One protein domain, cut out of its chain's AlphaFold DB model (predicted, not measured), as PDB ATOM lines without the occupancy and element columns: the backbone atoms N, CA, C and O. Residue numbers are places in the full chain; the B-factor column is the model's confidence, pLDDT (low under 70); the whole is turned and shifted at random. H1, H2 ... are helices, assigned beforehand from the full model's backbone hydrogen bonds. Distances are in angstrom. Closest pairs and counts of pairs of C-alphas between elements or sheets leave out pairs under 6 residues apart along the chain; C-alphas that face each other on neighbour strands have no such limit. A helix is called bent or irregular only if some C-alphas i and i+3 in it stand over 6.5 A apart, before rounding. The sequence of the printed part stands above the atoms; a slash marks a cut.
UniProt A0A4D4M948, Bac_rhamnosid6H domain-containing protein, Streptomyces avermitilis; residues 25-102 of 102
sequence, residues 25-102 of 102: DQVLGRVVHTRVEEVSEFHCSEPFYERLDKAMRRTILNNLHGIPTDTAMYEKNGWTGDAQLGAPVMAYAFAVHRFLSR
ATOM      1  N   ASP A  25      91.353 -18.885  19.575       93.81
ATOM      2  CA  ASP A  25      91.972 -17.666  19.042       93.81
ATOM      3  C   ASP A  25      91.167 -17.010  17.907       93.81
ATOM      4  O   ASP A  25      91.341 -15.822  17.633       93.81
ATOM      5  N   GLN A  26      90.234 -17.739  17.289       93.62
ATOM      6  CA  GLN A  26      89.363 -17.214  16.233       93.62
ATOM      7  C   GLN A  26      88.159 -16.429  16.773       93.62
ATOM      8  O   GLN A  26      87.428 -15.817  15.994       93.62
ATOM      9  N   VAL A  27      87.934 -16.426  18.093       92.62
ATOM     10  CA  VAL A  27      86.827 -15.706  18.735       92.62
ATOM     11  C   VAL A  27      87.373 -14.776  19.813       92.62
ATOM     12  O   VAL A  27      87.802 -15.209  20.878       92.62
ATOM     13  N   LEU A  28      87.294 -13.469  19.563       93.00
ATOM     14  CA  LEU A  28      87.709 -12.448  20.520       93.00
ATOM     15  C   LEU A  28      86.493 -11.805  21.195       93.00
ATOM     16  O   LEU A  28      85.765 -11.025  20.582       93.00
ATOM     17  N   GLY A  29      86.317 -12.076  22.488       92.38
ATOM     18  CA  GLY A  29      85.427 -11.292  23.340       92.38
ATOM     19  C   GLY A  29      86.052  -9.935  23.662       92.38
ATOM     20  O   GLY A  29      87.202  -9.866  24.094       92.38
ATOM     21  N   ARG A  30      85.301  -8.848  23.469       93.44
ATOM     22  CA  ARG A  30      85.711  -7.502  23.887       93.44
ATOM     23  C   ARG A  30      84.810  -7.030  25.014       93.44
ATOM     24  O   ARG A  30      83.606  -6.891  24.817       93.44
ATOM     25  N   VAL A  31      85.403  -6.781  26.177       94.19
ATOM     26  CA  VAL A  31      84.714  -6.109  27.282       94.19
ATOM     27  C   VAL A  31      84.594  -4.631  26.927       94.19
ATOM     28  O   VAL A  31      85.571  -4.005  26.519       94.19
ATOM     29  N   VAL A  32      83.386  -4.092  27.048       94.50
ATOM     30  CA  VAL A  32      83.071  -2.695  26.739       94.50
ATOM     31  C   VAL A  32      82.175  -2.172  27.849       94.50
ATOM     32  O   VAL A  32      81.223  -2.851  28.212       94.50
ATOM     33  N   HIS A  33      82.476  -0.985  28.365       96.44
ATOM     34  CA  HIS A  33      81.652  -0.216  29.297       96.44
ATOM     35  C   HIS A  33      82.119   1.248  29.276       96.44
ATOM     36  O   HIS A  33      83.175   1.568  28.718       96.44
ATOM     37  N   THR A  34      81.361   2.154  29.890       96.56
ATOM     38  CA  THR A  34      81.799   3.528  30.150       96.56
ATOM     39  C   THR A  34      83.083   3.498  30.963       96.56
ATOM     40  O   THR A  34      83.152   2.843  32.003       96.56
ATOM     41  N   ARG A  35      84.107   4.231  30.519       96.88
ATOM     42  CA  ARG A  35      85.374   4.310  31.248       96.88
ATOM     43  C   ARG A  35      85.173   5.018  32.590       96.88
ATOM     44  O   ARG A  35      85.016   6.237  32.622       96.88
ATOM     45  N   VAL A  36      85.247   4.245  33.668       97.62
ATOM     46  CA  VAL A  36      85.320   4.706  35.057       97.62
ATOM     47  C   VAL A  36      86.586   4.126  35.685       97.62
ATOM     48  O   VAL A  36      86.988   3.016  35.349       97.62
ATOM     49  N   GLU A  37      87.254   4.906  36.528       98.25
ATOM     50  CA  GLU A  37      88.474   4.487  37.226       98.25
ATOM     51  C   GLU A  37      88.107   3.703  38.491       98.25
ATOM     52  O   GLU A  37      87.165   4.093  39.176       98.25
ATOM     53  N   GLU A  38      88.823   2.618  38.795       98.19
ATOM     54  CA  GLU A  38      88.722   1.932  40.091       98.19
ATOM     55  C   GLU A  38      89.404   2.772  41.174       98.19
ATOM     56  O   GLU A  38      90.542   3.193  40.998       98.19
ATOM     57  N   VAL A  39      88.713   3.023  42.288       98.44
ATOM     58  CA  VAL A  39      89.196   3.930  43.355       98.44
ATOM     59  C   VAL A  39      89.321   3.259  44.719       98.44
ATOM     60  O   VAL A  39      89.615   3.916  45.715       98.44
ATOM     61  N   SER A  40      89.088   1.952  44.782       98.25
ATOM     62  CA  SER A  40      89.234   1.172  46.004       98.25
ATOM     63  C   SER A  40      89.681  -0.248  45.712       98.25
ATOM     64  O   SER A  40      89.445  -0.779  44.624       98.25
ATOM     65  N   GLU A  41      90.245  -0.875  46.737       97.50
ATOM     66  CA  GLU A  41      90.609  -2.286  46.775       97.50
ATOM     67  C   GLU A  41      89.960  -2.935  48.006       97.50
ATOM     68  O   GLU A  41      89.710  -2.268  49.016       97.50
ATOM     69  N   PHE A  42      89.674  -4.236  47.926       98.12
ATOM     70  CA  PHE A  42      89.101  -5.009  49.026       98.12
ATOM     71  C   PHE A  42      89.900  -6.294  49.252       98.12
ATOM     72  O   PHE A  42      90.088  -7.086  48.327       98.12
ATOM     73  N   HIS A  43      90.307  -6.510  50.503       98.19
ATOM     74  CA  HIS A  43      91.047  -7.685  50.947       98.19
ATOM     75  C   HIS A  43      90.580  -8.138  52.323       98.19
ATOM     76  O   HIS A  43      90.339  -7.312  53.208       98.19
ATOM     77  N   CYS A  44      90.477  -9.451  52.525       98.12
ATOM     78  CA  CYS A  44      90.165 -10.016  53.834       98.12
ATOM     79  C   CYS A  44      90.663 -11.461  53.968       98.12
ATOM     80  O   CYS A  44      91.100 -12.090  53.010       98.12
ATOM     81  N   SER A  45      90.591 -12.006  55.182       98.38
ATOM     82  CA  SER A  45      91.060 -13.363  55.482       98.38
ATOM     83  C   SER A  45      90.186 -14.480  54.904       98.38
ATOM     84  O   SER A  45      90.564 -15.644  54.998       98.38
ATOM     85  N   GLU A  46      89.015 -14.155  54.351       98.50
ATOM     86  CA  GLU A  46      88.064 -15.122  53.806       98.50
ATOM     87  C   GLU A  46      87.925 -14.933  52.280       98.50
ATOM     88  O   GLU A  46      87.232 -14.012  51.826       98.50
ATOM     89  N   PRO A  47      88.552 -15.806  51.463       98.19
ATOM     90  CA  PRO A  47      88.608 -15.667  50.006       98.19
ATOM     91  C   PRO A  47      87.245 -15.569  49.314       98.19
ATOM     92  O   PRO A  47      87.144 -15.026  48.207       98.19
ATOM     93  N   PHE A  48      86.178 -16.091  49.930       98.56
ATOM     94  CA  PHE A  48      84.825 -15.947  49.406       98.56
ATOM     95  C   PHE A  48      84.426 -14.478  49.213       98.56
ATOM     96  O   PHE A  48      83.879 -14.136  48.160       98.56
ATOM     97  N   TYR A  49      84.712 -13.607  50.183       98.56
ATOM     98  CA  TYR A  49      84.284 -12.208  50.115       98.56
ATOM     99  C   TYR A  49      85.085 -11.410  49.088       98.56
ATOM    100  O   TYR A  49      84.513 -10.574  48.395       98.56
ATOM    101  N   GLU A  50      86.367 -11.722  48.886       98.50
ATOM    102  CA  GLU A  50      87.127 -11.127  47.779       98.50
ATOM    103  C   GLU A  50      86.559 -11.531  46.414       98.50
ATOM    104  O   GLU A  50      86.528 -10.740  45.469       98.50
ATOM    105  N   ARG A  51      86.082 -12.776  46.280       98.50
ATOM    106  CA  ARG A  51      85.404 -13.227  45.057       98.50
ATOM    107  C   ARG A  51      84.058 -12.529  44.868       98.50
ATOM    108  O   ARG A  51      83.701 -12.240  43.724       98.50
ATOM    109  N   LEU A  52      83.329 -12.273  45.954       98.50
ATOM    110  CA  LEU A  52      82.066 -11.538  45.929       98.50
ATOM    111  C   LEU A  52      82.274 -10.091  45.464       98.50
ATOM    112  O   LEU A  52      81.583  -9.662  44.542       98.50
ATOM    113  N   ASP A  53      83.261  -9.384  46.017       98.56
ATOM    114  CA  ASP A  53      83.618  -8.023  45.594       98.56
ATOM    115  C   ASP A  53      84.007  -7.983  44.103       98.56
ATOM    116  O   ASP A  53      83.439  -7.216  43.323       98.56
ATOM    117  N   LYS A  54      84.860  -8.911  43.646       98.38
ATOM    118  CA  LYS A  54      85.227  -9.026  42.219       98.38
ATOM    119  C   LYS A  54      84.017  -9.286  41.316       98.38
ATOM    120  O   LYS A  54      83.974  -8.790  40.189       98.38
ATOM    121  N   ALA A  55      83.045 -10.080  41.768       98.38
ATOM    122  CA  ALA A  55      81.815 -10.330  41.019       98.38
ATOM    123  C   ALA A  55      80.932  -9.075  40.957       98.38
ATOM    124  O   ALA A  55      80.483  -8.705  39.875       98.38
ATOM    125  N   MET A  56      80.749  -8.389  42.086       98.19
ATOM    126  CA  MET A  56      80.018  -7.125  42.172       98.19
ATOM    127  C   MET A  56      80.626  -6.059  41.250       98.19
ATOM    128  O   MET A  56      79.897  -5.471  40.454       98.19
ATOM    129  N   ARG A  57      81.950  -5.857  41.278       98.62
ATOM    130  CA  ARG A  57      82.651  -4.904  40.393       98.62
ATOM    131  C   ARG A  57      82.376  -5.183  38.917       98.62
ATOM    132  O   ARG A  57      82.023  -4.274  38.173       98.62
ATOM    133  N   ARG A  58      82.458  -6.450  38.493       97.62
ATOM    134  CA  ARG A  58      82.132  -6.860  37.113       97.62
ATOM    135  C   ARG A  58      80.664  -6.609  36.768       97.62
ATOM    136  O   ARG A  58      80.380  -6.171  35.658       97.62
ATOM    137  N   THR A  59      79.743  -6.866  37.697       97.50
ATOM    138  CA  THR A  59      78.308  -6.591  37.516       97.50
ATOM    139  C   THR A  59      78.035  -5.102  37.346       97.50
ATOM    140  O   THR A  59      77.255  -4.737  36.469       97.50
ATOM    141  N   ILE A  60      78.697  -4.249  38.133       98.06
ATOM    142  CA  ILE A  60      78.599  -2.793  37.991       98.06
ATOM    143  C   ILE A  60      79.094  -2.388  36.602       98.06
ATOM    144  O   ILE A  60      78.322  -1.810  35.846       98.06
ATOM    145  N   LEU A  61      80.325  -2.757  36.221       97.88
ATOM    146  CA  LEU A  61      80.905  -2.377  34.927       97.88
ATOM    147  C   LEU A  61      80.065  -2.848  33.733       97.88
ATOM    148  O   LEU A  61      79.856  -2.075  32.803       97.88
ATOM    149  N   ASN A  62      79.517  -4.066  33.778       96.56
ATOM    150  CA  ASN A  62      78.627  -4.588  32.732       96.56
ATOM    151  C   ASN A  62      77.351  -3.752  32.530       96.56
ATOM    152  O   ASN A  62      76.703  -3.881  31.495       96.56
ATOM    153  N   ASN A  63      76.967  -2.935  33.511       97.44
ATOM    154  CA  ASN A  63      75.771  -2.099  33.476       97.44
ATOM    155  C   ASN A  63      76.072  -0.611  33.240       97.44
ATOM    156  O   ASN A  63      75.159   0.208  33.289       97.44
ATOM    157  N   LEU A  64      77.326  -0.223  32.979       96.94
ATOM    158  CA  LEU A  64      77.664   1.172  32.680       96.94
ATOM    159  C   LEU A  64      77.835   1.350  31.172       96.94
ATOM    160  O   LEU A  64      78.919   1.142  30.636       96.94
ATOM    161  N   HIS A  65      76.783   1.780  30.478       95.06
ATOM    162  CA  HIS A  65      76.807   2.017  29.027       95.06
ATOM    163  C   HIS A  65      76.151   3.360  28.696       95.06
ATOM    164  O   HIS A  65      75.035   3.426  28.197       95.06
ATOM    165  N   GLY A  66      76.834   4.458  29.030       94.31
ATOM    166  CA  GLY A  66      76.287   5.820  28.973       94.31
ATOM    167  C   GLY A  66      75.358   6.176  30.142       94.31
ATOM    168  O   GLY A  66      75.456   7.283  30.654       94.31
ATOM    169  N   ILE A  67      74.552   5.222  30.612       96.19
ATOM    170  CA  ILE A  67      73.686   5.303  31.802       96.19
ATOM    171  C   ILE A  67      73.878   4.053  32.680       96.19
ATOM    172  O   ILE A  67      74.376   3.045  32.165       96.19
ATOM    173  N   PRO A  68      73.543   4.096  33.986       97.44
ATOM    174  CA  PRO A  68      73.467   2.890  34.806       97.44
ATOM    175  C   PRO A  68      72.231   2.081  34.397       97.44
ATOM    176  O   PRO A  68      71.110   2.564  34.537       97.44
ATOM    177  N   THR A  69      72.432   0.876  33.871       97.56
ATOM    178  CA  THR A  69      71.341  -0.015  33.455       97.56
ATOM    179  C   THR A  69      70.986  -1.041  34.531       97.56
ATOM    180  O   THR A  69      71.834  -1.407  35.342       97.56
ATOM    181  N   ASP A  70      69.756  -1.554  34.514       96.69
ATOM    182  CA  ASP A  70      69.313  -2.681  35.355       96.69
ATOM    183  C   ASP A  70      70.025  -3.993  34.990       96.69
ATOM    184  O   ASP A  70      70.555  -4.712  35.842       96.69
ATOM    185  N   THR A  71      70.061  -4.305  33.691       95.94
ATOM    186  CA  THR A  71      70.584  -5.560  33.165       95.94
ATOM    187  C   THR A  71      71.378  -5.335  31.885       95.94
ATOM    188  O   THR A  71      70.933  -4.707  30.929       95.94
ATOM    189  N   ALA A  72      72.556  -5.955  31.809       93.50
ATOM    190  CA  ALA A  72      73.432  -5.872  30.639       93.50
ATOM    191  C   ALA A  72      72.943  -6.704  29.432       93.50
ATOM    192  O   ALA A  72      73.521  -6.633  28.342       93.50
ATOM    193  N   MET A  73      71.922  -7.547  29.624       94.38
ATOM    194  CA  MET A  73      71.503  -8.556  28.647       94.38
ATOM    195  C   MET A  73      70.128  -8.281  28.039       94.38
ATOM    196  O   MET A  73      70.026  -8.273  26.812       94.38
ATOM    197  N   TYR A  74      69.116  -8.047  28.877       93.50
ATOM    198  CA  TYR A  74      67.719  -7.986  28.457       93.50
ATOM    199  C   TYR A  74      67.257  -6.550  28.202       93.50
ATOM    200  O   TYR A  74      67.215  -6.133  27.046       93.50
ATOM    201  N   GLU A  75      66.919  -5.811  29.260       95.81
ATOM    202  CA  GLU A  75      66.213  -4.530  29.149       95.81
ATOM    203  C   GLU A  75      67.156  -3.372  28.856       95.81
ATOM    204  O   GLU A  75      66.912  -2.607  27.925       95.81
ATOM    205  N   LYS A  76      68.260  -3.284  29.611       94.94
ATOM    206  CA  LYS A  76      69.265  -2.217  29.494       94.94
ATOM    207  C   LYS A  76      68.671  -0.825  29.733       94.94
ATOM    208  O   LYS A  76      69.088   0.155  29.115       94.94
ATOM    209  N   ASN A  77      67.692  -0.750  30.625       97.44
ATOM    210  CA  ASN A  77      66.956   0.460  30.949       97.44
ATOM    211  C   ASN A  77      67.611   1.189  32.124       97.44
ATOM    212  O   ASN A  77      68.129   0.573  33.054       97.44
ATOM    213  N   GLY A  78      67.543   2.522  32.104       96.94
ATOM    214  CA  GLY A  78      68.016   3.384  33.190       96.94
ATOM    215  C   GLY A  78      67.048   3.442  34.370       96.94
ATOM    216  O   GLY A  78      66.527   4.515  34.677       96.94
ATOM    217  N   TRP A  79      66.758   2.303  35.000       98.00
ATOM    218  CA  TRP A  79      65.842   2.240  36.138       98.00
ATOM    219  C   TRP A  79      66.407   3.015  37.337       98.00
ATOM    220  O   TRP A  79      67.464   2.704  37.888       98.00
ATOM    221  N   THR A  80      65.698   4.067  37.747       97.31
ATOM    222  CA  THR A  80      66.209   5.029  38.736       97.31
ATOM    223  C   THR A  80      66.312   4.448  40.144       97.31
ATOM    224  O   THR A  80      67.168   4.884  40.909       97.31
ATOM    225  N   GLY A  81      65.469   3.469  40.489       98.00
ATOM    226  CA  GLY A  81      65.532   2.773  41.778       98.00
ATOM    227  C   GLY A  81      66.822   1.966  41.931       98.00
ATOM    228  O   GLY A  81      67.519   2.093  42.935       98.00
ATOM    229  N   ASP A  82      67.188   1.206  40.901       98.06
ATOM    230  CA  ASP A  82      68.424   0.426  40.823       98.06
ATOM    231  C   ASP A  82      69.655   1.334  40.883       98.06
ATOM    232  O   ASP A  82      70.579   1.094  41.664       98.06
ATOM    233  N   ALA A  83      69.640   2.429  40.114       97.06
ATOM    234  CA  ALA A  83      70.707   3.424  40.132       97.06
ATOM    235  C   ALA A  83      70.864   4.070  41.518       97.06
ATOM    236  O   ALA A  83      71.983   4.201  42.011       97.06
ATOM    237  N   GLN A  84      69.755   4.431  42.174       97.62
ATOM    238  CA  GLN A  84      69.763   5.004  43.520       97.62
ATOM    239  C   GLN A  84      70.336   4.021  44.546       97.62
ATOM    240  O   GLN A  84      71.211   4.393  45.327       97.62
ATOM    241  N   LEU A  85      69.856   2.775  44.545       98.06
ATOM    242  CA  LEU A  85      70.302   1.746  45.484       98.06
ATOM    243  C   LEU A  85      71.781   1.392  45.269       98.06
ATOM    244  O   LEU A  85      72.515   1.173  46.232       98.06
ATOM    245  N   GLY A  86      72.225   1.360  44.012       97.62
ATOM    246  CA  GLY A  86      73.598   1.040  43.634       97.62
ATOM    247  C   GLY A  86      74.593   2.192  43.794       97.62
ATOM    248  O   GLY A  86      75.791   1.935  43.912       97.62
ATOM    249  N   ALA A  87      74.153   3.452  43.827       97.81
ATOM    250  CA  ALA A  87      75.054   4.608  43.815       97.81
ATOM    251  C   ALA A  87      76.148   4.582  44.906       97.81
ATOM    252  O   ALA A  87      77.307   4.827  44.559       97.81
ATOM    253  N   PRO A  88      75.867   4.233  46.182       98.25
ATOM    254  CA  PRO A  88      76.909   4.163  47.206       98.25
ATOM    255  C   PRO A  88      77.998   3.135  46.883       98.25
ATOM    256  O   PRO A  88      79.182   3.423  47.039       98.25
ATOM    257  N   VAL A  89      77.618   1.952  46.386       98.12
ATOM    258  CA  VAL A  89      78.587   0.893  46.071       98.12
ATOM    259  C   VAL A  89      79.345   1.176  44.772       98.12
ATOM    260  O   VAL A  89      80.539   0.897  44.677       98.12
ATOM    261  N   MET A  90      78.691   1.816  43.798       98.44
ATOM    262  CA  MET A  90      79.356   2.322  42.598       98.44
ATOM    263  C   MET A  90      80.416   3.367  42.955       98.44
ATOM    264  O   MET A  90      81.526   3.279  42.444       98.44
ATOM    265  N   ALA A  91      80.099   4.314  43.843       98.25
ATOM    266  CA  ALA A  91      81.026   5.350  44.299       98.25
ATOM    267  C   ALA A  91      82.144   4.817  45.205       98.25
ATOM    268  O   ALA A  91      83.243   5.367  45.197       98.25
ATOM    269  N   TYR A  92      81.890   3.740  45.951       98.31
ATOM    270  CA  TYR A  92      82.932   3.014  46.677       98.31
ATOM    271  C   TYR A  92      83.941   2.364  45.721       98.31
ATOM    272  O   TYR A  92      85.146   2.477  45.928       98.31
ATOM    273  N   ALA A  93      83.465   1.666  44.686       98.56
ATOM    274  CA  ALA A  93      84.328   0.894  43.793       98.56
ATOM    275  C   ALA A  93      84.991   1.750  42.700       98.56
ATOM    276  O   ALA A  93      86.146   1.503  42.346       98.56
ATOM    277  N   PHE A  94      84.289   2.762  42.176       98.69
ATOM    278  CA  PHE A  94      84.710   3.519  40.997       98.69
ATOM    279  C   PHE A  94      84.482   5.037  41.112       98.69
ATOM    280  O   PHE A  94      83.562   5.517  41.775       98.69
ATOM    281  N   ALA A  95      85.260   5.815  40.357       98.25
ATOM    282  CA  ALA A  95      85.110   7.264  40.208       98.25
ATOM    283  C   ALA A  95      83.873   7.654  39.365       98.25
ATOM    284  O   ALA A  95      83.994   8.201  38.267       98.25
ATOM    285  N   VAL A  96      82.662   7.415  39.874       98.00
ATOM    286  CA  VAL A  96      81.399   7.600  39.124       98.00
ATOM    287  C   VAL A  96      80.798   9.006  39.181       98.00
ATOM    288  O   VAL A  96      79.774   9.249  38.549       98.00
ATOM    289  N   HIS A  97      81.417   9.959  39.884       95.81
ATOM    290  CA  HIS A  97      80.870  11.314  40.059       95.81
ATOM    291  C   HIS A  97      80.443  11.981  38.734       95.81
ATOM    292  O   HIS A  97      79.309  12.425  38.615       95.81
ATOM    293  N   ARG A  98      81.301  11.968  37.700       95.75
ATOM    294  CA  ARG A  98      80.976  12.521  36.364       95.75
ATOM    295  C   ARG A  98      79.975  11.689  35.580       95.75
ATOM    296  O   ARG A  98      79.399  12.193  34.624       95.75
ATOM    297  N   PHE A  99      79.870  10.408  35.901       96.88
ATOM    298  CA  PHE A  99      78.963   9.495  35.227       96.88
ATOM    299  C   PHE A  99      77.530   9.681  35.732       96.88
ATOM    300  O   PHE A  99      76.616   9.727  34.920       96.88
ATOM    301  N   LEU A 100      77.348   9.848  37.044       95.62
ATOM    302  CA  LEU A 100      76.032   9.999  37.674       95.62
ATOM    303  C   LEU A 100      75.497  11.438  37.677       95.62
ATOM    304  O   LEU A 100      74.310  11.637  37.899       95.62
ATOM    305  N   SER A 101      76.350  12.445  37.470       92.44
ATOM    306  CA  SER A 101      75.951  13.860  37.480       92.44
ATOM    307  C   SER A 101      75.602  14.426  36.097       92.44
ATOM    308  O   SER A 101      75.589  15.649  35.938       92.44
ATOM    309  N   ARG A 102      75.476  13.575  35.079       75.06
ATOM    310  CA  ARG A 102      75.210  13.967  33.691       75.06
ATOM    311  C   ARG A 102      73.762  13.743  33.311       75.06
ATOM    312  O   ARG A 102      73.170  12.780  33.836       75.06
TER     313      ARG A 102
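This is residues 25 to 102 of the 102 residues of the protein "Bac_rhamnosid6H domain-containing protein" of Streptomyces avermitilis (UniProt A0A4D4M948). Two helices, H1 and H2, make an open corner where Ile 60 comes near Met 90, with long loops round them and the short H3 near the end; residues 25 to 30 stick out as a tail. The 78 printed residues hold three named helices, H1, H2, H3 in order, and no named strand: all helix by class, though with 34 residues in helices. The whole is only just compact, close to loose, radius of gyration of the C-alphas 13.7 A, spans 39 by 37 by 21 A.

Find C-alpha 47 at (88.608, -15.667, 50.006); H1 runs to residue 62, 22.8 A. H2, residues 80 to 93, spans 19.3 A and is irregular: C-alphas 85 and 88 are 7.2 A apart. H3, residues 97 to 100, ends at C-alpha 100, (76.032, 9.999, 37.674).

H1 and H2 are close but not clearly touching, closest C-alphas Ile 60 and Met 90, 6.9 A, at a steep tilt of 55 degrees, opposite ways. H2 and H3 are close but not clearly touching, closest C-alphas Ala 91 and His 97, 7.3 A; H1 and H3 are apart. Every O i to N i+4 pair is within hydrogen-bond range in H1, 8 of 10 in H2; H3 is too short for one.

The C-alphas of Asp 25 and Gly 81, the farthest apart, are 40.4 A apart. The printed part has no cut; the link H1 to H2 is long. No printed residue is under 70 in pLDDT.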